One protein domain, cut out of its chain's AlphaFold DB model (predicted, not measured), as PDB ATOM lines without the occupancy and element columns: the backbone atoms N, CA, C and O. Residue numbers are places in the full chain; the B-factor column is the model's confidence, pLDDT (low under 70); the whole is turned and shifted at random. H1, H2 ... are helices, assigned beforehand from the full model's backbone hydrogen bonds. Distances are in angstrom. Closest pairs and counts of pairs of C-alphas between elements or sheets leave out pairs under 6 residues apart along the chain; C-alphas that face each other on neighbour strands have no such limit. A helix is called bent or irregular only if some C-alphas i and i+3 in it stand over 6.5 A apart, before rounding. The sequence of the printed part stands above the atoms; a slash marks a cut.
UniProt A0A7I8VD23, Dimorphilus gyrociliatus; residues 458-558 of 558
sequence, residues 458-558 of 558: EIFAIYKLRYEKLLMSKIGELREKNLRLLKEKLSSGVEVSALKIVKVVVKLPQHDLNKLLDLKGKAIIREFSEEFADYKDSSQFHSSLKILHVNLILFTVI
ATOM      1  N   GLU A 458     139.145 157.670 108.687       81.75
ATOM      2  CA  GLU A 458     139.775 156.507 108.031       81.75
ATOM      3  C   GLU A 458     139.838 155.263 108.936       81.75
ATOM      4  O   GLU A 458     139.722 154.125 108.475       81.75
ATOM      5  N   ILE A 459     139.973 155.474 110.249       84.62
ATOM      6  CA  ILE A 459     140.013 154.398 111.243       84.62
ATOM      7  C   ILE A 459     138.691 153.651 111.404       84.62
ATOM      8  O   ILE A 459     138.701 152.483 111.800       84.62
ATOM      9  N   PHE A 460     137.559 154.279 111.081       86.94
ATOM     10  CA  PHE A 460     136.242 153.689 111.298       86.94
ATOM     11  C   PHE A 460     136.074 152.379 110.531       86.94
ATOM     12  O   PHE A 460     135.609 151.391 111.095       86.94
ATOM     13  N   ALA A 461     136.540 152.321 109.280       85.25
ATOM     14  CA  ALA A 461     136.445 151.117 108.459       85.25
ATOM     15  C   ALA A 461     137.181 149.916 109.086       85.25
ATOM     16  O   ALA A 461     136.670 148.796 109.084       85.25
ATOM     17  N   ILE A 462     138.360 150.150 109.670       86.75
ATOM     18  CA  ILE A 462     139.184 149.100 110.289       86.75
ATOM     19  C   ILE A 462     138.509 148.564 111.556       86.75
ATOM     20  O   ILE A 462     138.427 147.350 111.763       86.75
ATOM     21  N   TYR A 463     138.016 149.462 112.409       85.56
ATOM     22  CA  TYR A 463     137.385 149.075 113.669       85.56
ATOM     23  C   TYR A 463     136.001 148.467 113.459       85.56
ATOM     24  O   TYR A 463     135.670 147.490 114.128       85.56
ATOM     25  N   LYS A 464     135.244 148.943 112.467       86.94
ATOM     26  CA  LYS A 464     133.997 148.310 112.038       86.94
ATOM     27  C   LYS A 464     134.219 146.840 111.676       86.94
ATOM     28  O   LYS A 464     133.575 145.977 112.262       86.94
ATOM     29  N   LEU A 465     135.205 146.535 110.826       86.75
ATOM     30  CA  LEU A 465     135.552 145.148 110.473       86.75
ATOM     31  C   LEU A 465     135.951 144.309 111.698       86.75
ATOM     32  O   LEU A 465     135.598 143.130 111.807       86.75
ATOM     33  N   ARG A 466     136.692 144.901 112.645       89.31
ATOM     34  CA  ARG A 466     137.078 144.229 113.895       89.31
ATOM     35  C   ARG A 466     135.853 143.840 114.721       89.31
ATOM     36  O   ARG A 466     135.793 142.709 115.211       89.31
ATOM     37  N   TYR A 467     134.906 144.756 114.892       88.00
ATOM     38  CA  TYR A 467     133.707 144.511 115.684       88.00
ATOM     39  C   TYR A 467     132.699 143.604 114.968       88.00
ATOM     40  O   TYR A 467     132.120 142.736 115.617       88.00
ATOM     41  N   GLU A 468     132.585 143.687 113.641       86.12
ATOM     42  CA  GLU A 468     131.827 142.726 112.827       86.12
ATOM     43  C   GLU A 468     132.365 141.299 113.007       86.12
ATOM     44  O   GLU A 468     131.597 140.360 113.209       86.12
ATOM     45  N   LYS A 469     133.690 141.109 113.035       88.19
ATOM     46  CA  LYS A 469     134.286 139.794 113.318       88.19
ATOM     47  C   LYS A 469     133.926 139.282 114.718       88.19
ATOM     48  O   LYS A 469     133.666 138.090 114.886       88.19
ATOM     49  N   LEU A 470     133.911 140.164 115.718       87.31
ATOM     50  CA  LEU A 470     133.519 139.808 117.084       87.31
ATOM     51  C   LEU A 470     132.025 139.454 117.167       87.31
ATOM     52  O   LEU A 470     131.663 138.488 117.839       87.31
ATOM     53  N   LEU A 471     131.174 140.176 116.435       86.38
ATOM     54  CA  LEU A 471     129.756 139.858 116.281       86.38
ATOM     55  C   LEU A 471     129.558 138.472 115.661       86.38
ATOM     56  O   LEU A 471     128.811 137.667 116.213       86.38
ATOM     57  N   MET A 472     130.281 138.148 114.586       85.62
ATOM     58  CA  MET A 472     130.207 136.823 113.956       85.62
ATOM     59  C   MET A 472     130.615 135.693 114.911       85.62
ATOM     60  O   MET A 472     130.025 134.615 114.863       85.62
ATOM     61  N   SER A 473     131.568 135.934 115.820       86.12
ATOM     62  CA  SER A 473     131.912 134.975 116.882       86.12
ATOM     63  C   SER A 473     130.740 134.742 117.842       86.12
ATOM     64  O   SER A 473     130.394 133.594 118.112       86.12
ATOM     65  N   LYS A 474     130.082 135.813 118.309       82.12
ATOM     66  CA  LYS A 474     128.903 135.719 119.194       82.12
ATOM     67  C   LYS A 474     127.708 135.049 118.508       82.12
ATOM     68  O   LYS A 474     126.977 134.283 119.129       82.12
ATOM     69  N   ILE A 475     127.533 135.282 117.208       83.62
ATOM     70  CA  ILE A 475     126.540 134.578 116.388       83.62
ATOM     71  C   ILE A 475     126.874 133.080 116.279       83.62
ATOM     72  O   ILE A 475     125.975 132.239 116.275       83.62
ATOM     73  N   GLY A 476     128.157 132.712 116.241       83.00
ATOM     74  CA  GLY A 476     128.589 131.316 116.343       83.00
ATOM     75  C   GLY A 476     128.125 130.652 117.645       83.00
ATOM     76  O   GLY A 476     127.517 129.582 117.607       83.00
ATOM     77  N   GLU A 477     128.317 131.321 118.784       81.88
ATOM     78  CA  GLU A 477     127.856 130.839 120.097       81.88
ATOM     79  C   GLU A 477     126.326 130.677 120.157       81.88
ATOM     80  O   GLU A 477     125.816 129.720 120.747       81.88
ATOM     81  N   LEU A 478     125.578 131.574 119.504       78.88
ATOM     82  CA  LEU A 478     124.129 131.435 119.343       78.88
ATOM     83  C   LEU A 478     123.744 130.173 118.588       78.88
ATOM     84  O   LEU A 478     122.861 129.439 119.037       78.88
ATOM     85  N   ARG A 479     124.393 129.918 117.447       81.31
ATOM     86  CA  ARG A 479     124.148 128.711 116.650       81.31
ATOM     87  C   ARG A 479     124.388 127.461 117.494       81.31
ATOM     88  O   ARG A 479     123.555 126.555 117.491       81.31
ATOM     89  N   GLU A 480     125.450 127.439 118.299       82.88
ATOM     90  CA  GLU A 480     125.716 126.344 119.241       82.88
ATOM     91  C   GLU A 480     124.668 126.234 120.363       82.88
ATOM     92  O   GLU A 480     124.268 125.126 120.732       82.88
ATOM     93  N   LYS A 481     124.193 127.359 120.916       81.75
ATOM     94  CA  LYS A 481     123.113 127.384 121.921       81.75
ATOM     95  C   LYS A 481     121.810 126.818 121.343       81.75
ATOM     96  O   LYS A 481     121.215 125.945 121.973       81.75
ATOM     97  N   ASN A 482     121.402 127.233 120.140       82.12
ATOM     98  CA  ASN A 482     120.203 126.694 119.491       82.12
ATOM     99  C   ASN A 482     120.354 125.200 119.174       82.12
ATOM    100  O   ASN A 482     119.423 124.429 119.392       82.12
ATOM    101  N   LEU A 483     121.548 124.758 118.758       80.81
ATOM    102  CA  LEU A 483     121.828 123.341 118.523       80.81
ATOM    103  C   LEU A 483     121.678 122.492 119.795       80.81
ATOM    104  O   LEU A 483     121.156 121.376 119.737       80.81
ATOM    105  N   ARG A 484     122.118 123.013 120.950       81.56
ATOM    106  CA  ARG A 484     121.934 122.358 122.256       81.56
ATOM    107  C   ARG A 484     120.461 122.263 122.641       81.56
ATOM    108  O   ARG A 484     120.002 121.162 122.932       81.56
ATOM    109  N   LEU A 485     119.718 123.368 122.554       81.50
ATOM    110  CA  LEU A 485     118.276 123.390 122.832       81.50
ATOM    111  C   LEU A 485     117.507 122.434 121.909       81.50
ATOM    112  O   LEU A 485     116.624 121.704 122.358       81.50
ATOM    113  N   LEU A 486     117.885 122.373 120.630       81.38
ATOM    114  CA  LEU A 486     117.319 121.432 119.669       81.38
ATOM    115  C   LEU A 486     117.606 119.977 120.068       81.38
ATOM    116  O   LEU A 486     116.711 119.132 120.019       81.38
ATOM    117  N   LYS A 487     118.835 119.674 120.503       80.62
ATOM    118  CA  LYS A 487     119.207 118.336 120.979       80.62
ATOM    119  C   LYS A 487     118.418 117.938 122.227       80.62
ATOM    120  O   LYS A 487     117.967 116.797 122.295       80.62
ATOM    121  N   GLU A 488     118.221 118.844 123.180       82.31
ATOM    122  CA  GLU A 488     117.428 118.602 124.396       82.31
ATOM    123  C   GLU A 488     115.942 118.384 124.072       82.31
ATOM    124  O   GLU A 488     115.341 117.407 124.532       82.31
ATOM    125  N   LYS A 489     115.358 119.225 123.209       81.44
ATOM    126  CA  LYS A 489     113.960 119.091 122.769       81.44
ATOM    127  C   LYS A 489     113.722 117.787 122.000       81.44
ATOM    128  O   LYS A 489     112.739 117.095 122.242       81.44
ATOM    129  N   LEU A 490     114.643 117.404 121.114       80.62
ATOM    130  CA  LEU A 490     114.534 116.139 120.387       80.62
ATOM    131  C   LEU A 490     114.784 114.927 121.296       80.62
ATOM    132  O   LEU A 490     114.098 113.922 121.142       80.62
ATOM    133  N   SER A 491     115.724 115.001 122.243       79.88
ATOM    134  CA  SER A 491     115.987 113.906 123.196       79.88
ATOM    135  C   SER A 491     114.791 113.656 124.113       79.88
ATOM    136  O   SER A 491     114.354 112.517 124.244       79.88
ATOM    137  N   SER A 492     114.199 114.716 124.668       80.19
ATOM    138  CA  SER A 492     112.970 114.610 125.467       80.19
ATOM    139  C   SER A 492     111.790 114.081 124.642       80.19
ATOM    140  O   SER A 492     111.061 113.205 125.106       80.19
ATOM    141  N   GLY A 493     111.642 114.512 123.384       78.50
ATOM    142  CA  GLY A 493     110.662 113.938 122.456       78.50
ATOM    143  C   GLY A 493     110.881 112.439 122.194       78.50
ATOM    144  O   GLY A 493     109.918 111.664 122.158       78.50
ATOM    145  N   VAL A 494     112.140 112.003 122.062       79.00
ATOM    146  CA  VAL A 494     112.503 110.581 121.925       79.00
ATOM    147  C   VAL A 494     112.171 109.806 123.200       79.00
ATOM    148  O   VAL A 494     111.612 108.718 123.096       79.00
ATOM    149  N   GLU A 495     112.447 110.346 124.389       78.38
ATOM    150  CA  GLU A 495     112.101 109.715 125.673       78.38
ATOM    151  C   GLU A 495     110.588 109.558 125.852       78.38
ATOM    152  O   GLU A 495     110.110 108.474 126.195       78.38
ATOM    153  N   VAL A 496     109.809 110.604 125.557       79.81
ATOM    154  CA  VAL A 496     108.338 110.552 125.598       79.81
ATOM    155  C   VAL A 496     107.811 109.499 124.622       79.81
ATOM    156  O   VAL A 496     106.945 108.695 124.978       79.81
ATOM    157  N   SER A 497     108.362 109.453 123.408       76.88
ATOM    158  CA  SER A 497     107.988 108.469 122.388       76.88
ATOM    159  C   SER A 497     108.396 107.045 122.781       76.88
ATOM    160  O   SER A 497     107.615 106.109 122.610       76.88
ATOM    161  N   ALA A 498     109.566 106.865 123.397       73.50
ATOM    162  CA  ALA A 498     110.019 105.589 123.946       73.50
ATOM    163  C   ALA A 498     109.127 105.116 125.107       73.50
ATOM    164  O   ALA A 498     108.751 103.948 125.156       73.50
ATOM    165  N   LEU A 499     108.690 106.012 125.997       75.38
ATOM    166  CA  LEU A 499     107.727 105.693 127.056       75.38
ATOM    167  C   LEU A 499     106.351 105.308 126.497       75.38
ATOM    168  O   LEU A 499     105.698 104.415 127.048       75.38
ATOM    169  N   LYS A 500     105.899 105.945 125.405       73.75
ATOM    170  CA  LYS A 500     104.695 105.513 124.673       73.75
ATOM    171  C   LYS A 500     104.879 104.083 124.147       73.75
ATOM    172  O   LYS A 500     103.979 103.267 124.343       73.75
ATOM    173  N   ILE A 501     106.045 103.753 123.577       71.19
ATOM    174  CA  ILE A 501     106.382 102.390 123.125       71.19
ATOM    175  C   ILE A 501     106.337 101.401 124.304       71.19
ATOM    176  O   ILE A 501     105.613 100.412 124.228       71.19
ATOM    177  N   VAL A 502     106.985 101.701 125.435       69.00
ATOM    178  CA  VAL A 502     106.968 100.849 126.647       69.00
ATOM    179  C   VAL A 502     105.547 100.624 127.177       69.00
ATOM    180  O   VAL A 502     105.161  99.492 127.468       69.00
ATOM    181  N   LYS A 503     104.724 101.677 127.275       67.19
ATOM    182  CA  LYS A 503     103.319 101.562 127.716       67.19
ATOM    183  C   LYS A 503     102.477 100.691 126.783       67.19
ATOM    184  O   LYS A 503     101.524 100.064 127.248       67.19
ATOM    185  N   VAL A 504     102.795 100.678 125.488       67.62
ATOM    186  CA  VAL A 504     102.163  99.787 124.509       67.62
ATOM    187  C   VAL A 504     102.627  98.343 124.725       67.62
ATOM    188  O   VAL A 504     101.771  97.467 124.771       67.62
ATOM    189  N   VAL A 505     103.925  98.099 124.949       63.22
ATOM    190  CA  VAL A 505     104.491  96.757 125.214       63.22
ATOM    191  C   VAL A 505     103.871  96.106 126.458       63.22
ATOM    192  O   VAL A 505     103.404  94.974 126.387       63.22
ATOM    193  N   VAL A 506     103.782  96.826 127.584       60.97
ATOM    194  CA  VAL A 506     103.304  96.284 128.879       60.97
ATOM    195  C   VAL A 506     101.824  95.853 128.858       60.97
ATOM    196  O   VAL A 506     101.394  95.071 129.702       60.97
ATOM    197  N   LYS A 507     101.020  96.345 127.907       60.28
ATOM    198  CA  LYS A 507      99.567  96.090 127.840       60.28
ATOM    199  C   LYS A 507      99.153  95.014 126.827       60.28
ATOM    200  O   LYS A 507      97.952  94.822 126.636       60.28
ATOM    201  N   LEU A 508     100.093  94.346 126.151       61.38
ATOM    202  CA  LEU A 508      99.791  93.453 125.024       61.38
ATOM    203  C   LEU A 508     100.022  91.956 125.351       61.38
ATOM    204  O   LEU A 508     101.006  91.628 126.011       61.38
ATOM    205  N   PRO A 509      99.156  91.028 124.881       59.03
ATOM    206  CA  PRO A 509      99.352  89.580 125.037       59.03
ATOM    207  C   PRO A 509     100.527  89.046 124.194       59.03
ATOM    208  O   PRO A 509     100.695  89.444 123.042       59.03
ATOM    209  N   GLN A 510     101.288  88.080 124.727       60.25
ATOM    210  CA  GLN A 510     102.533  87.548 124.133       60.25
ATOM    211  C   GLN A 510     102.407  86.971 122.706       60.25
ATOM    212  O   GLN A 510     103.393  86.951 121.978       60.25
ATOM    213  N   HIS A 511     101.226  86.510 122.281       58.44
ATOM    214  CA  HIS A 511     101.071  85.739 121.036       58.44
ATOM    215  C   HIS A 511     101.083  86.591 119.741       58.44
ATOM    216  O   HIS A 511     101.401  86.063 118.682       58.44
ATOM    217  N   ASP A 512     100.805  87.904 119.813       61.22
ATOM    218  CA  ASP A 512     100.757  88.813 118.639       61.22
ATOM    219  C   ASP A 512     101.651  90.061 118.783       61.22
ATOM    220  O   ASP A 512     101.543  91.034 118.023       61.22
ATOM    221  N   LEU A 513     102.562  90.028 119.758       62.97
ATOM    222  CA  LEU A 513     103.352  91.171 120.205       62.97
ATOM    223  C   LEU A 513     104.145  91.821 119.054       62.97
ATOM    224  O   LEU A 513     104.054  93.030 118.863       62.97
ATOM    225  N   ASN A 514     104.806  91.025 118.205       64.75
ATOM    226  CA  ASN A 514     105.685  91.523 117.135       64.75
ATOM    227  C   ASN A 514     104.955  92.269 116.002       64.75
ATOM    228  O   ASN A 514     105.429  93.306 115.542       64.75
ATOM    229  N   LYS A 515     103.785  91.785 115.552       66.75
ATOM    230  CA  LYS A 515     103.024  92.449 114.470       66.75
ATOM    231  C   LYS A 515     102.360  93.744 114.948       66.75
ATOM    232  O   LYS A 515     102.303  94.719 114.201       66.75
ATOM    233  N   LEU A 516     101.864  93.762 116.187       63.91
ATOM    234  CA  LEU A 516     101.237  94.945 116.784       63.91
ATOM    235  C   LEU A 516     102.266  96.010 117.193       63.91
ATOM    236  O   LEU A 516     101.972  97.200 117.053       63.91
ATOM    237  N   LEU A 517     103.463  95.602 117.634       67.00
ATOM    238  CA  LEU A 517     104.599  96.496 117.875       67.00
ATOM    239  C   LEU A 517     105.091  97.171 116.600       67.00
ATOM    240  O   LEU A 517     105.330  98.372 116.630       67.00
ATOM    241  N   ASP A 518     105.186  96.450 115.480       69.38
ATOM    242  CA  ASP A 518     105.624  97.044 114.210       69.38
ATOM    243  C   ASP A 518     104.627  98.108 113.710       69.38
ATOM    244  O   ASP A 518     105.019  99.220 113.355       69.38
ATOM    245  N   LEU A 519     103.318  97.829 113.769       70.44
ATOM    246  CA  LEU A 519     102.281  98.780 113.344       70.44
ATOM    247  C   LEU A 519     102.172 100.005 114.267       70.44
ATOM    248  O   LEU A 519     102.165 101.139 113.785       70.44
ATOM    249  N   LYS A 520     102.099  99.804 115.592       69.44
ATOM    250  CA  LYS A 520     102.010 100.921 116.553       69.44
ATOM    251  C   LYS A 520     103.335 101.668 116.696       69.44
ATOM    252  O   LYS A 520     103.329 102.879 116.880       69.44
ATOM    253  N   GLY A 521     104.456 100.973 116.557       70.00
ATOM    254  CA  GLY A 521     105.795 101.544 116.543       70.00
ATOM    255  C   GLY A 521     106.032 102.469 115.358       70.00
ATOM    256  O   GLY A 521     106.454 103.607 115.543       70.00
ATOM    257  N   LYS A 522     105.661 102.030 114.148       73.38
ATOM    258  CA  LYS A 522     105.665 102.886 112.950       73.38
ATOM    259  C   LYS A 522     104.729 104.086 113.096       73.38
ATOM    260  O   LYS A 522     105.083 105.169 112.641       73.38
ATOM    261  N   ALA A 523     103.578 103.923 113.755       75.62
ATOM    262  CA  ALA A 523     102.679 105.038 114.050       75.62
ATOM    263  C   ALA A 523     103.312 106.064 115.011       75.62
ATOM    264  O   ALA A 523     103.229 107.251 114.735       75.62
ATOM    265  N   ILE A 524     104.009 105.625 116.067       74.62
ATOM    266  CA  ILE A 524     104.722 106.513 117.010       74.62
ATOM    267  C   ILE A 524     105.914 107.210 116.335       74.62
ATOM    268  O   ILE A 524     106.144 108.394 116.556       74.62
ATOM    269  N   ILE A 525     106.657 106.512 115.469       77.19
ATOM    270  CA  ILE A 525     107.736 107.114 114.665       77.19
ATOM    271  C   ILE A 525     107.175 108.161 113.694       77.19
ATOM    272  O   ILE A 525     107.790 109.209 113.490       77.19
ATOM    273  N   ARG A 526     106.010 107.893 113.095       77.44
ATOM    274  CA  ARG A 526     105.312 108.842 112.226       77.44
ATOM    275  C   ARG A 526     104.797 110.049 113.012       77.44
ATOM    276  O   ARG A 526     105.019 111.161 112.561       77.44
ATOM    277  N   GLU A 527     104.209 109.834 114.187       78.44
ATOM    278  CA  GLU A 527     103.766 110.891 115.108       78.44
ATOM    279  C   GLU A 527     104.946 111.789 115.508       78.44
ATOM    280  O   GLU A 527     104.861 112.999 115.354       78.44
ATOM    281  N   PHE A 528     106.095 111.210 115.877       79.25
ATOM    282  CA  PHE A 528     107.328 111.961 116.140       79.25
ATOM    283  C   PHE A 528     107.831 112.725 114.897       79.25
ATOM    284  O   PHE A 528     108.292 113.859 114.993       79.25
ATOM    285  N   SER A 529     107.732 112.127 113.705       77.62
ATOM    286  CA  SER A 529     108.142 112.772 112.447       77.62
ATOM    287  C   SER A 529     107.209 113.907 112.007       77.62
ATOM    288  O   SER A 529     107.635 114.786 111.255       77.62
ATOM    289  N   GLU A 530     105.942 113.861 112.419       78.88
ATOM    290  CA  GLU A 530     104.940 114.909 112.206       78.88
ATOM    291  C   GLU A 530     105.079 116.014 113.269       78.88
ATOM    292  O   GLU A 530     105.078 117.188 112.914       78.88
ATOM    293  N   GLU A 531     105.311 115.657 114.538       76.94
ATOM    294  CA  GLU A 531     105.506 116.584 115.667       76.94
ATOM    295  C   GLU A 531     106.775 117.443 115.525       76.94
ATOM    296  O   GLU A 531     106.777 118.616 115.886       76.94
ATOM    297  N   PHE A 532     107.847 116.883 114.961       78.75
ATOM    298  CA  PHE A 532     109.114 117.584 114.730       78.75
ATOM    299  C   PHE A 532     109.383 117.853 113.241       78.75
ATOM    300  O   PHE A 532     110.540 117.969 112.829       78.75
ATOM    301  N   ALA A 533     108.328 117.946 112.420       74.81
ATOM    302  CA  ALA A 533     108.440 118.125 110.972       74.81
ATOM    303  C   ALA A 533     109.249 119.370 110.567       74.81
ATOM    304  O   ALA A 533     109.969 119.323 109.570       74.81
ATOM    305  N   ASP A 534     109.189 120.424 111.379       72.06
ATOM    306  CA  ASP A 534     109.881 121.698 111.160       72.06
ATOM    307  C   ASP A 534     111.415 121.591 111.276       72.06
ATOM    308  O   ASP A 534     112.145 122.496 110.880       72.06
ATOM    309  N   TYR A 535     111.931 120.467 111.787       76.81
ATOM    310  CA  TYR A 535     113.366 120.214 111.960       76.81
ATOM    311  C   TYR A 535     113.893 119.099 111.049       76.81
ATOM    312  O   TYR A 535     115.000 118.605 111.275       76.81
ATOM    313  N   LYS A 536     113.130 118.692 110.024       70.50
ATOM    314  CA  LYS A 536     113.474 117.570 109.131       70.50
ATOM    315  C   LYS A 536     114.846 117.686 108.477       70.50
ATOM    316  O   LYS A 536     115.502 116.664 108.308       70.50
ATOM    317  N   ASP A 537     115.283 118.905 108.187       69.62
ATOM    318  CA  ASP A 537     116.562 119.182 107.528       69.62
ATOM    319  C   ASP A 537     117.754 119.220 108.504       69.62
ATOM    320  O   ASP A 537     118.906 119.384 108.103       69.62
ATOM    321  N   SER A 538     117.507 119.055 109.809       74.44
ATOM    322  CA  SER A 538     118.551 119.040 110.832       74.44
ATOM    323  C   SER A 538     119.172 117.650 111.003       74.44
ATOM    324  O   SER A 538     118.486 116.639 111.181       74.44
ATOM    325  N   SER A 539     120.506 117.588 111.083       75.44
ATOM    326  CA  SER A 539     121.230 116.337 111.366       75.44
ATOM    327  C   SER A 539     120.843 115.692 112.713       75.44
ATOM    328  O   SER A 539     120.934 114.472 112.890       75.44
ATOM    329  N   GLN A 540     120.359 116.500 113.657       77.75
ATOM    330  CA  GLN A 540     119.951 116.109 115.001       77.75
ATOM    331  C   GLN A 540     118.602 115.394 114.950       77.75
ATOM    332  O   GLN A 540     118.439 114.373 115.613       77.75
ATOM    333  N   PHE A 541     117.680 115.850 114.098       79.25
ATOM    334  CA  PHE A 541     116.404 115.179 113.856       79.25
ATOM    335  C   PHE A 541     116.615 113.774 113.275       79.25
ATOM    336  O   PHE A 541     116.085 112.794 113.801       79.25
ATOM    337  N   HIS A 542     117.478 113.640 112.262       78.81
ATOM    338  CA  HIS A 542     117.823 112.330 111.699       78.81
ATOM    339  C   HIS A 542     118.507 111.401 112.711       78.81
ATOM    340  O   HIS A 542     118.267 110.192 112.706       78.81
ATOM    341  N   SER A 543     119.346 111.948 113.593       79.88
ATOM    342  CA  SER A 543     119.996 111.178 114.659       79.88
ATOM    343  C   SER A 543     118.983 110.686 115.698       79.88
ATOM    344  O   SER A 543     118.994 109.508 116.052       79.88
ATOM    345  N   SER A 544     118.051 111.541 116.122       80.12
ATOM    346  CA  SER A 544     116.968 111.181 117.045       80.12
ATOM    347  C   SER A 544     116.003 110.153 116.450       80.12
ATOM    348  O   SER A 544     115.624 109.204 117.135       80.12
ATOM    349  N   LEU A 545     115.684 110.251 115.153       79.25
ATOM    350  CA  LEU A 545     114.908 109.228 114.445       79.25
ATOM    351  C   LEU A 545     115.606 107.865 114.429       79.25
ATOM    352  O   LEU A 545     114.948 106.845 114.643       79.25
ATOM    353  N   LYS A 546     116.928 107.834 114.206       80.06
ATOM    354  CA  LYS A 546     117.717 106.593 114.274       80.06
ATOM    355  C   LYS A 546     117.675 105.979 115.673       80.06
ATOM    356  O   LYS A 546     117.467 104.775 115.779       80.06
ATOM    357  N   ILE A 547     117.816 106.783 116.730       80.38
ATOM    358  CA  ILE A 547     117.714 106.305 118.122       80.38
ATOM    359  C   ILE A 547     116.323 105.715 118.387       80.38
ATOM    360  O   ILE A 547     116.215 104.627 118.947       80.38
ATOM    361  N   LEU A 548     115.258 106.379 117.927       76.94
ATOM    362  CA  LEU A 548     113.890 105.884 118.083       76.94
ATOM    363  C   LEU A 548     113.659 104.561 117.327       76.94
ATOM    364  O   LEU A 548     113.012 103.661 117.861       76.94
ATOM    365  N   HIS A 549     114.235 104.404 116.128       76.50
ATOM    366  CA  HIS A 549     114.210 103.135 115.385       76.50
ATOM    367  C   HIS A 549     114.961 102.022 116.124       76.50
ATOM    368  O   HIS A 549     114.465 100.903 116.206       76.50
ATOM    369  N   VAL A 550     116.133 102.321 116.693       78.19
ATOM    370  CA  VAL A 550     116.915 101.357 117.486       78.19
ATOM    371  C   VAL A 550     116.153 100.930 118.743       78.19
ATOM    372  O   VAL A 550     116.097  99.737 119.031       78.19
ATOM    373  N   ASN A 551     115.508 101.867 119.446       73.06
ATOM    374  CA  ASN A 551     114.645 101.550 120.585       73.06
ATOM    375  C   ASN A 551     113.497 100.621 120.170       73.06
ATOM    376  O   ASN A 551     113.235  99.640 120.860       73.06
ATOM    377  N   LEU A 552     112.853 100.876 119.025       71.88
ATOM    378  CA  LEU A 552     111.806 100.000 118.500       71.88
ATOM    379  C   LEU A 552     112.310  98.564 118.285       71.88
ATOM    380  O   LEU A 552     111.647  97.615 118.694       71.88
ATOM    381  N   ILE A 553     113.498  98.424 117.682       69.44
ATOM    382  CA  ILE A 553     114.131  97.132 117.390       69.44
ATOM    383  C   ILE A 553     114.481  96.388 118.687       69.44
ATOM    384  O   ILE A 553     114.184  95.200 118.802       69.44
ATOM    385  N   LEU A 554     115.062  97.076 119.676       65.81
ATOM    386  CA  LEU A 554     115.399  96.497 120.983       65.81
ATOM    387  C   LEU A 554     114.166  95.923 121.699       65.81
ATOM    388  O   LEU A 554     114.241  94.819 122.230       65.81
ATOM    389  N   PHE A 555     113.022  96.612 121.655       63.19
ATOM    390  CA  PHE A 555     111.770  96.130 122.260       63.19
ATOM    391  C   PHE A 555     111.093  94.977 121.504       63.19
ATOM    392  O   PHE A 555     110.225  94.328 122.073       63.19
ATOM    393  N   THR A 556     111.460  94.715 120.246       59.59
ATOM    394  CA  THR A 556     111.028  93.510 119.506       59.59
ATOM    395  C   THR A 556     111.923  92.287 119.732       59.59
ATOM    396  O   THR A 556     111.553  91.189 119.324       59.59
ATOM    397  N   VAL A 557     113.117  92.470 120.315       55.41
ATOM    398  CA  VAL A 557     114.097  91.393 120.567       55.41
ATOM    399  C   VAL A 557     114.029  90.873 122.013       55.41
ATOM    400  O   VAL A 557     114.389  89.720 122.247       55.41
ATOM    401  N   ILE A 558     113.571  91.705 122.958       47.88
ATOM    402  CA  ILE A 558     113.191  91.324 124.335       47.88
ATOM    403  C   ILE A 558     111.789  90.717 124.311       47.88
ATOM    404  O   ILE A 558     111.588  89.684 124.991       47.88
TER     405      ILE A 558
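AT A GLANCE: This is residues 458 to 558 of the 558 residues of a protein of Dimorphilus gyrociliatus (UniProt A0A7I8VD23). One very long helix, H1, makes the length of the domain; two shorter helices, H2 and H3, pack side by side along its last part, so that a three-helix bundle forms at one end and the first half of H1, residues 458 to 482, sticks out from it as a long arm. The chain folds back after H1 into H2 and folds back again into H3, an up-and-down bundle in which each helix runs against the one before it. The printed part has 101 residues with three named helices, in the order H1, H2, H3, and no named strand; the class is all helix. The whole is extended, with a radius of gyration of the C-alphas of 21.4 A, and spans 82 by 18 by 17 A.

IN THESE COORDINATES: H1, the longest helix, takes residues 458 to 505 and measures 71.5 A from first to last C-alpha; it begins at C-alpha 458 at (139.775, 156.507, 108.031) and ends at C-alpha 505 at (104.491, 96.757, 125.214). H1 is neither bent nor irregular, but only just: C-alphas 458 and 461 are 6.4 A apart. H2 takes residues 513 to 531 and measures 25.9 A. H3 takes residues 539 to 557, measures 27.5 A and ends at C-alpha 557 at (114.097, 91.393, 120.567).

HOW THE PARTS SIT: H1 touches H3 with residues 486 to 505 alone; their closest C-alphas, those of Val 494 and Leu 548, are 6.2 A apart. These two run the same way at a shallow tilt of 17 degrees. H1 touches H2 with residues 493 to 505 alone, and their closest C-alphas, those of Ser 497 and Ile 524, are 6.6 A apart. H1 and H2 form a helical hairpin, running opposite ways at a shallow tilt of 27 degrees. H2 and H3 form a second helical hairpin, opposite ways at a shallow tilt of 14 degrees; they touch, the closest C-alphas being those of Asn 514 and Thr 556, 6.2 A apart. In H2 and H3 every O i to N i+4 pair is within hydrogen-bond range, and in H1 43 of 44 are.

THE WHOLE: The two C-alphas farthest apart, those of Glu 458 and His 511, are 81.7 A from each other. Residues 458 to 482, which belong to H1, stand free; the body without them has 76 residues and spans 43 by 17 by 16 A, with a radius of gyration of 12.9 A. The printed part has no cut and ends at residue 558, the chain's last residue. The links H1 to H2 and H2 to H3 are short, with 7 residues each. The mean pLDDT of the printed part is 75.7, and confidence is low, under 70, at residues 502 to 518, 520, 537 and 553 to 558.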